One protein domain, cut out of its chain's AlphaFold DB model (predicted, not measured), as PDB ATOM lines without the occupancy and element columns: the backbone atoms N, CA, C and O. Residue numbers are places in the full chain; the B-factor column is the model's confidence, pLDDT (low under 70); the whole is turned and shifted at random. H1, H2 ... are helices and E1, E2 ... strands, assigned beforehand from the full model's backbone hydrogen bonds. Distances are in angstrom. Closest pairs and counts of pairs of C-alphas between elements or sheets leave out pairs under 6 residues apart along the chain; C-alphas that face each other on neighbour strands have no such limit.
ATOM      1  N   ALA A  12      95.719 -26.249 209.701       79.81
ATOM      2  CA  ALA A  12      94.798 -25.778 208.671       79.81
ATOM      3  C   ALA A  12      94.155 -26.951 207.906       79.81
ATOM      4  O   ALA A  12      92.931 -27.051 207.843       79.81
ATOM      5  N   SER A  13      94.949 -27.923 207.458       83.31
ATOM      6  CA  SER A  13      94.478 -29.172 206.855       83.31
ATOM      7  C   SER A  13      93.553 -29.962 207.780       83.31
ATOM      8  O   SER A  13      92.521 -30.478 207.346       83.31
ATOM      9  N   ARG A  14      93.890 -30.064 209.073       85.81
ATOM     10  CA  ARG A  14      93.019 -30.722 210.056       85.81
ATOM     11  C   ARG A  14      91.697 -29.971 210.228       85.81
ATOM     12  O   ARG A  14      90.641 -30.595 210.169       85.81
ATOM     13  N   HIS A  15      91.751 -28.650 210.389       87.25
ATOM     14  CA  HIS A  15      90.568 -27.795 210.510       87.25
ATOM     15  C   HIS A  15      89.648 -27.940 209.295       87.25
ATOM     16  O   HIS A  15      88.433 -28.052 209.457       87.25
ATOM     17  N   TYR A  16      90.208 -27.989 208.082       89.81
ATOM     18  CA  TYR A  16      89.438 -28.239 206.864       89.81
ATOM     19  C   TYR A  16      88.707 -29.585 206.925       89.81
ATOM     20  O   TYR A  16      87.496 -29.621 206.721       89.81
ATOM     21  N   ARG A  17      89.400 -30.677 207.276       90.12
ATOM     22  CA  ARG A  17      88.781 -32.012 207.392       90.12
ATOM     23  C   ARG A  17      87.666 -32.063 208.441       90.12
ATOM     24  O   ARG A  17      86.714 -32.814 208.267       90.12
ATOM     25  N   GLU A  18      87.790 -31.294 209.521       92.31
ATOM     26  CA  GLU A  18      86.817 -31.271 210.620       92.31
ATOM     27  C   GLU A  18      85.611 -30.354 210.346       92.31
ATOM     28  O   GLU A  18      84.508 -30.651 210.799       92.31
ATOM     29  N   THR A  19      85.795 -29.247 209.618       94.06
ATOM     30  CA  THR A  19      84.765 -28.194 209.468       94.06
ATOM     31  C   THR A  19      84.256 -27.987 208.044       94.06
ATOM     32  O   THR A  19      83.203 -27.382 207.856       94.06
ATOM     33  N   GLY A  20      84.993 -28.440 207.030       92.81
ATOM     34  CA  GLY A  20      84.686 -28.190 205.622       92.81
ATOM     35  C   GLY A  20      84.933 -26.748 205.163       92.81
ATOM     36  O   GLY A  20      84.468 -26.363 204.092       92.81
ATOM     37  N   HIS A  21      85.651 -25.924 205.937       92.62
ATOM     38  CA  HIS A  21      86.013 -24.565 205.518       92.62
ATOM     39  C   HIS A  21      87.018 -24.600 204.360       92.62
ATOM     40  O   HIS A  21      88.226 -24.678 204.578       92.62
ATOM     41  N   ARG A  22      86.504 -24.540 203.128       92.25
ATOM     42  CA  ARG A  22      87.290 -24.633 201.889       92.25
ATOM     43  C   ARG A  22      88.384 -23.575 201.772       92.25
ATOM     44  O   ARG A  22      89.462 -23.886 201.283       92.25
ATOM     45  N   TYR A  23      88.087 -22.345 202.186       92.06
ATOM     46  CA  TYR A  23      88.997 -21.210 202.061       92.06
ATOM     47  C   TYR A  23      89.507 -20.766 203.426       92.06
ATOM     48  O   TYR A  23      88.714 -20.542 204.344       92.06
ATOM     49  N   MET A  24      90.820 -20.569 203.545       90.88
ATOM     50  CA  MET A  24      91.437 -19.940 204.718       90.88
ATOM     51  C   MET A  24      92.379 -18.834 204.272       90.88
ATOM     52  O   MET A  24      93.221 -19.053 203.407       90.88
ATOM     53  N   GLN A  25      92.216 -17.647 204.851       91.44
ATOM     54  CA  GLN A  25      93.079 -16.505 204.568       91.44
ATOM     55  C   GLN A  25      94.476 -16.748 205.143       91.44
ATOM     56  O   GLN A  25      94.593 -17.284 206.251       91.44
ATOM     57  N   SER A  26      95.520 -16.312 204.435       88.81
ATOM     58  CA  SER A  26      96.808 -16.102 205.090       88.81
ATOM     59  C   SER A  26      96.669 -15.066 206.205       88.81
ATOM     60  O   SER A  26      95.919 -14.101 206.089       88.81
ATOM     61  N   TYR A  27      97.400 -15.278 207.296       88.69
ATOM     62  CA  TYR A  27      97.466 -14.351 208.423       88.69
ATOM     63  C   TYR A  27      98.871 -13.747 208.577       88.69
ATOM     64  O   TYR A  27      99.234 -13.250 209.645       88.69
ATOM     65  N   GLU A  28      99.685 -13.804 207.524       88.81
ATOM     66  CA  GLU A  28     101.018 -13.208 207.497       88.81
ATOM     67  C   GLU A  28     100.958 -11.743 207.018       88.81
ATOM     68  O   GLU A  28     100.114 -11.387 206.190       88.81
ATOM     69  N   PRO A  29     101.818 -10.847 207.535       90.81
ATOM     70  CA  PRO A  29     101.826  -9.448 207.113       90.81
ATOM     71  C   PRO A  29     102.097  -9.302 205.611       90.81
ATOM     72  O   PRO A  29     103.050  -9.875 205.090       90.81
ATOM     73  N   GLY A  30     101.279  -8.499 204.923       89.62
ATOM     74  CA  GLY A  30     101.415  -8.233 203.485       89.62
ATOM     75  C   GLY A  30     100.826  -9.311 202.571       89.62
ATOM     76  O   GLY A  30     100.831  -9.135 201.353       89.62
ATOM     77  N   GLU A  31     100.290 -10.398 203.128       90.94
ATOM     78  CA  GLU A  31      99.619 -11.441 202.359       90.94
ATOM     79  C   GLU A  31      98.099 -11.226 202.338       90.94
ATOM     80  O   GLU A  31      97.462 -11.038 203.369       90.94
ATOM     81  N   GLU A  32      97.503 -11.270 201.143       91.19
ATOM     82  CA  GLU A  32      96.056 -11.066 200.933       91.19
ATOM     83  C   GLU A  32      95.377 -12.274 200.260       91.19
ATOM     84  O   GLU A  32      94.235 -12.202 199.797       91.19
ATOM     85  N   TRP A  33      96.100 -13.387 200.148       92.62
ATOM     86  CA  TRP A  33      95.636 -14.593 199.475       92.62
ATOM     87  C   TRP A  33      94.940 -15.555 200.448       92.62
ATOM     88  O   TRP A  33      95.084 -15.476 201.670       92.62
ATOM     89  N   PHE A  34      94.165 -16.471 199.879       93.38
ATOM     90  CA  PHE A  34      93.485 -17.558 200.569       93.38
ATOM     91  C   PHE A  34      93.968 -18.887 200.001       93.38
ATOM     92  O   PHE A  34      94.208 -18.990 198.798       93.38
ATOM     93  N   TRP A  35      94.085 -19.908 200.841       92.25
ATOM     94  CA  TRP A  35      94.281 -21.275 200.376       92.25
ATOM     95  C   TRP A  35      92.933 -21.904 200.029       92.25
ATOM     96  O   TRP A  35      92.037 -21.897 200.875       92.25
ATOM     97  N   ASP A  36      92.791 -22.449 198.821       93.25
ATOM     98  CA  ASP A  36      91.694 -23.346 198.454       93.25
ATOM     99  C   ASP A  36      92.103 -24.795 198.750       93.25
ATOM    100  O   ASP A  36      92.931 -25.378 198.050       93.25
ATOM    101  N   PHE A  37      91.516 -25.392 199.788       90.38
ATOM    102  CA  PHE A  37      91.814 -26.772 200.182       90.38
ATOM    103  C   PHE A  37      91.289 -27.833 199.209       90.38
ATOM    104  O   PHE A  37      91.788 -28.957 199.230       90.38
ATOM    105  N   GLU A  38      90.297 -27.510 198.377       93.19
ATOM    106  CA  GLU A  38      89.759 -28.448 197.387       93.19
ATOM    107  C   GLU A  38      90.663 -28.512 196.154       93.19
ATOM    108  O   GLU A  38      91.027 -29.599 195.710       93.19
ATOM    109  N   ASN A  39      91.067 -27.348 195.639       94.25
ATOM    110  CA  ASN A  39      91.893 -27.249 194.432       94.25
ATOM    111  C   ASN A  39      93.404 -27.249 194.714       94.25
ATOM    112  O   ASN A  39      94.196 -27.357 193.782       94.25
ATOM    113  N   GLN A  40      93.805 -27.128 195.984       91.38
ATOM    114  CA  GLN A  40      95.201 -27.016 196.419       91.38
ATOM    115  C   GLN A  40      95.949 -25.845 195.761       91.38
ATOM    116  O   GLN A  40      97.093 -25.984 195.326       91.38
ATOM    117  N   GLU A  41      95.303 -24.680 195.688       93.06
ATOM    118  CA  GLU A  41      95.856 -23.485 195.050       93.06
ATOM    119  C   GLU A  41      95.654 -22.220 195.895       93.06
ATOM    120  O   GLU A  41      94.733 -22.123 196.711       93.06
ATOM    121  N   ALA A  42      96.519 -21.225 195.683       93.56
ATOM    122  CA  ALA A  42      96.357 -19.903 196.271       93.56
ATOM    123  C   ALA A  42      95.428 -19.049 195.396       93.56
ATOM    124  O   ALA A  42      95.691 -18.834 194.213       93.56
ATOM    125  N   VAL A  43      94.371 -18.509 195.998       94.81
ATOM    126  CA  VAL A  43      93.376 -17.664 195.328       94.81
ATOM    127  C   VAL A  43      93.296 -16.285 195.978       94.81
ATOM    128  O   VAL A  43      93.676 -16.095 197.134       94.81
ATOM    129  N   ARG A  44      92.782 -15.291 195.248       94.19
ATOM    130  CA  ARG A  44      92.414 -13.993 195.833       94.19
ATOM    131  C   ARG A  44      90.968 -14.032 196.308       94.19
ATOM    132  O   ARG A  44      90.110 -14.573 195.616       94.19
ATOM    133  N   GLY A  45      90.709 -13.434 197.465       86.19
ATOM    134  CA  GLY A  45      89.379 -13.376 198.062       86.19
ATOM    135  C   GLY A  45      88.933 -11.955 198.380       86.19
ATOM    136  O   GLY A  45      89.526 -10.972 197.936       86.19
ATOM    137  N   VAL A  46      87.855 -11.862 199.152       89.44
ATOM    138  CA  VAL A  46      87.342 -10.592 199.673       89.44
ATOM    139  C   VAL A  46      88.178 -10.113 200.859       89.44
ATOM    140  O   VAL A  46      88.772 -10.915 201.578       89.44
ATOM    141  N   VAL A  47      88.177  -8.803 201.100       88.00
ATOM    142  CA  VAL A  47      88.763  -8.229 202.316       88.00
ATOM    143  C   VAL A  47      87.903  -8.629 203.517       88.00
ATOM    144  O   VAL A  47      86.709  -8.327 203.556       88.00
ATOM    145  N   LEU A  48      88.506  -9.320 204.488       89.88
ATOM    146  CA  LEU A  48      87.849  -9.688 205.742       89.88
ATOM    147  C   LEU A  48      87.924  -8.553 206.769       89.88
ATOM    148  O   LEU A  48      88.768  -7.661 206.688       89.88
ATOM    149  N   ALA A  49      87.037  -8.607 207.763       93.00
ATOM    150  CA  ALA A  49      87.143  -7.740 208.928       93.00
ATOM    151  C   ALA A  49      88.442  -8.038 209.693       93.00
ATOM    152  O   ALA A  49      88.816  -9.197 209.867       93.00
ATOM    153  N   GLY A  50      89.117  -6.981 210.145       88.94
ATOM    154  CA  GLY A  50      90.397  -7.102 210.833       88.94
ATOM    155  C   GLY A  50      90.301  -7.726 212.237       88.94
ATOM    156  O   GLY A  50      89.230  -7.708 212.851       88.94
ATOM    157  N   PRO A  51      91.437  -8.203 212.779       90.31
ATOM    158  CA  PRO A  51      92.762  -8.208 212.146       90.31
ATOM    159  C   PRO A  51      92.881  -9.279 211.049       90.31
ATOM    160  O   PRO A  51      92.355 -10.376 211.199       90.31
ATOM    161  N   THR A  52      93.577  -8.955 209.956       90.25
ATOM    162  CA  THR A  52      93.834  -9.875 208.825       90.25
ATOM    163  C   THR A  52      95.269 -10.403 208.796       90.25
ATOM    164  O   THR A  52      95.583 -11.252 207.974       90.25
ATOM    165  N   SER A  53      96.143  -9.926 209.684       90.25
ATOM    166  CA  SER A  53      97.517 -10.409 209.815       90.25
ATOM    167  C   SER A  53      98.010 -10.349 211.259       90.25
ATOM    168  O   SER A  53      97.502  -9.587 212.091       90.25
ATOM    169  N   ARG A  54      99.027 -11.157 211.574       89.06
ATOM    170  CA  ARG A  54      99.790 -11.040 212.824       89.06
ATOM    171  C   ARG A  54     100.559  -9.708 212.871       89.06
ATOM    172  O   ARG A  54     100.867  -9.146 211.821       89.06
ATOM    173  N   PRO A  55     100.940  -9.210 214.062       91.06
ATOM    174  CA  PRO A  55     101.860  -8.080 214.163       91.06
ATOM    175  C   PRO A  55     103.186  -8.370 213.449       91.06
ATOM    176  O   PRO A  55     103.714  -9.481 213.545       91.06
ATOM    177  N   GLU A  56     103.770  -7.360 212.801       89.56
ATOM    178  CA  GLU A  56     105.072  -7.490 212.124       89.56
ATOM    179  C   GLU A  56     106.193  -7.904 213.088       89.56
ATOM    180  O   GLU A  56     107.091  -8.654 212.716       89.56
ATOM    181  N   SER A  57     106.106  -7.476 214.351       89.06
ATOM    182  CA  SER A  57     107.072  -7.811 215.401       89.06
ATOM    183  C   SER A  57     106.990  -9.259 215.896       89.06
ATOM    184  O   SER A  57     107.891  -9.707 216.601       89.06
ATOM    185  N   GLN A  58     105.909  -9.988 215.600       87.38
ATOM    186  CA  GLN A  58     105.756 -11.381 216.018       87.38
ATOM    187  C   GLN A  58     106.445 -12.300 215.000       87.38
ATOM    188  O   GLN A  58     106.044 -12.279 213.848       87.38
ATOM    189  N   PRO A  59     107.418 -13.145 215.368       81.06
ATOM    190  CA  PRO A  59     108.030 -14.072 214.417       81.06
ATOM    191  C   PRO A  59     107.089 -15.225 214.015       81.06
ATOM    192  O   PRO A  59     106.102 -15.520 214.694       81.06
ATOM    193  N   SER A  60     107.420 -15.874 212.897       77.88
ATOM    194  CA  SER A  60     106.781 -17.093 212.380       77.88
ATOM    195  C   SER A  60     107.755 -18.273 212.553       77.88
ATOM    196  O   SER A  60     108.962 -18.057 212.407       77.88
ATOM    197  N   PRO A  61     107.308 -19.499 212.891       73.75
ATOM    198  CA  PRO A  61     105.918 -19.979 212.928       73.75
ATOM    199  C   PRO A  61     105.147 -19.658 214.218       73.75
ATOM    200  O   PRO A  61     103.930 -19.820 214.263       73.75
ATOM    201  N   ALA A  62     105.827 -19.225 215.282       75.56
ATOM    202  CA  ALA A  62     105.218 -18.849 216.556       75.56
ATOM    203  C   ALA A  62     106.074 -17.771 217.258       75.56
ATOM    204  O   ALA A  62     107.191 -17.505 216.804       75.56
ATOM    205  N   PRO A  63     105.596 -17.153 218.359       82.19
ATOM    206  CA  PRO A  63     106.405 -16.234 219.161       82.19
ATOM    207  C   PRO A  63     107.762 -16.836 219.549       82.19
ATOM    208  O   PRO A  63     107.849 -18.033 219.819       82.19
ATOM    209  N   ALA A  64     108.811 -16.005 219.589       79.31
ATOM    210  CA  ALA A  64     110.198 -16.458 219.745       79.31
ATOM    211  C   ALA A  64     110.427 -17.324 220.995       79.31
ATOM    212  O   ALA A  64     111.211 -18.263 220.961       79.31
ATOM    213  N   ASP A  65     109.720 -17.034 222.086       81.25
ATOM    214  CA  ASP A  65     109.791 -17.752 223.360       81.25
ATOM    215  C   ASP A  65     109.072 -19.113 223.350       81.25
ATOM    216  O   ASP A  65     109.113 -19.839 224.342       81.25
TER     217      ASP A  65
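AT A GLANCE: This is residues 12 to 65 of the 76 residues of the protein "Ubiquitin-hydrolase Zn-finger-containing protein" of Nocardioides sp. YR527 (UniProt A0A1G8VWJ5). With little regular structure, this is a small three-stranded meander sheet, E1 E2 E3, each strand the antiparallel neighbour of the one before, with short helix H1 grazing it and a long tail, residues 45 to 65, reaching away. The 54 printed residues run H1 E1 E2 E3, class mixed, under half in named elements. The whole is only just loose, close to compact: radius of gyration of the C-alphas 12.4 A, spans 33 by 24 by 19 A.

IN THESE COORDINATES: E2 is residues 33 to 36, 9.7 A; E3 41 to 44, 10.1 A, ending at C-alpha 44 (92.414, -13.993, 195.833); E1 23 to 25, 6.7 A. H1, residues 12 to 19, 10.4 A, begins at C-alpha 12 (94.798, -25.778, 208.671).

HOW THE PARTS SIT: E2 is the inner strand. Hairpin E2 and E3 is antiparallel at 136 degrees, with N 34 and O 43 2.8 A apart, within hydrogen-bond range. Hairpin E1 and E2 is antiparallel at 154 degrees, with N 35 and O 24 at 2.8 A. H1 is on the sheet but only grazes it, with residues 12 to 16; its closest C-alphas to E1 are Ala 12 and Met 24, 7.8 A. Every O i to N i+4 pair in H1 is within hydrogen-bond range.

THE WHOLE: The farthest C-alphas, Asn 39 and Asp 65, are 35.3 A apart. The printed part has no cut, no link between named elements is long, and no printed residue is under pLDDT 70.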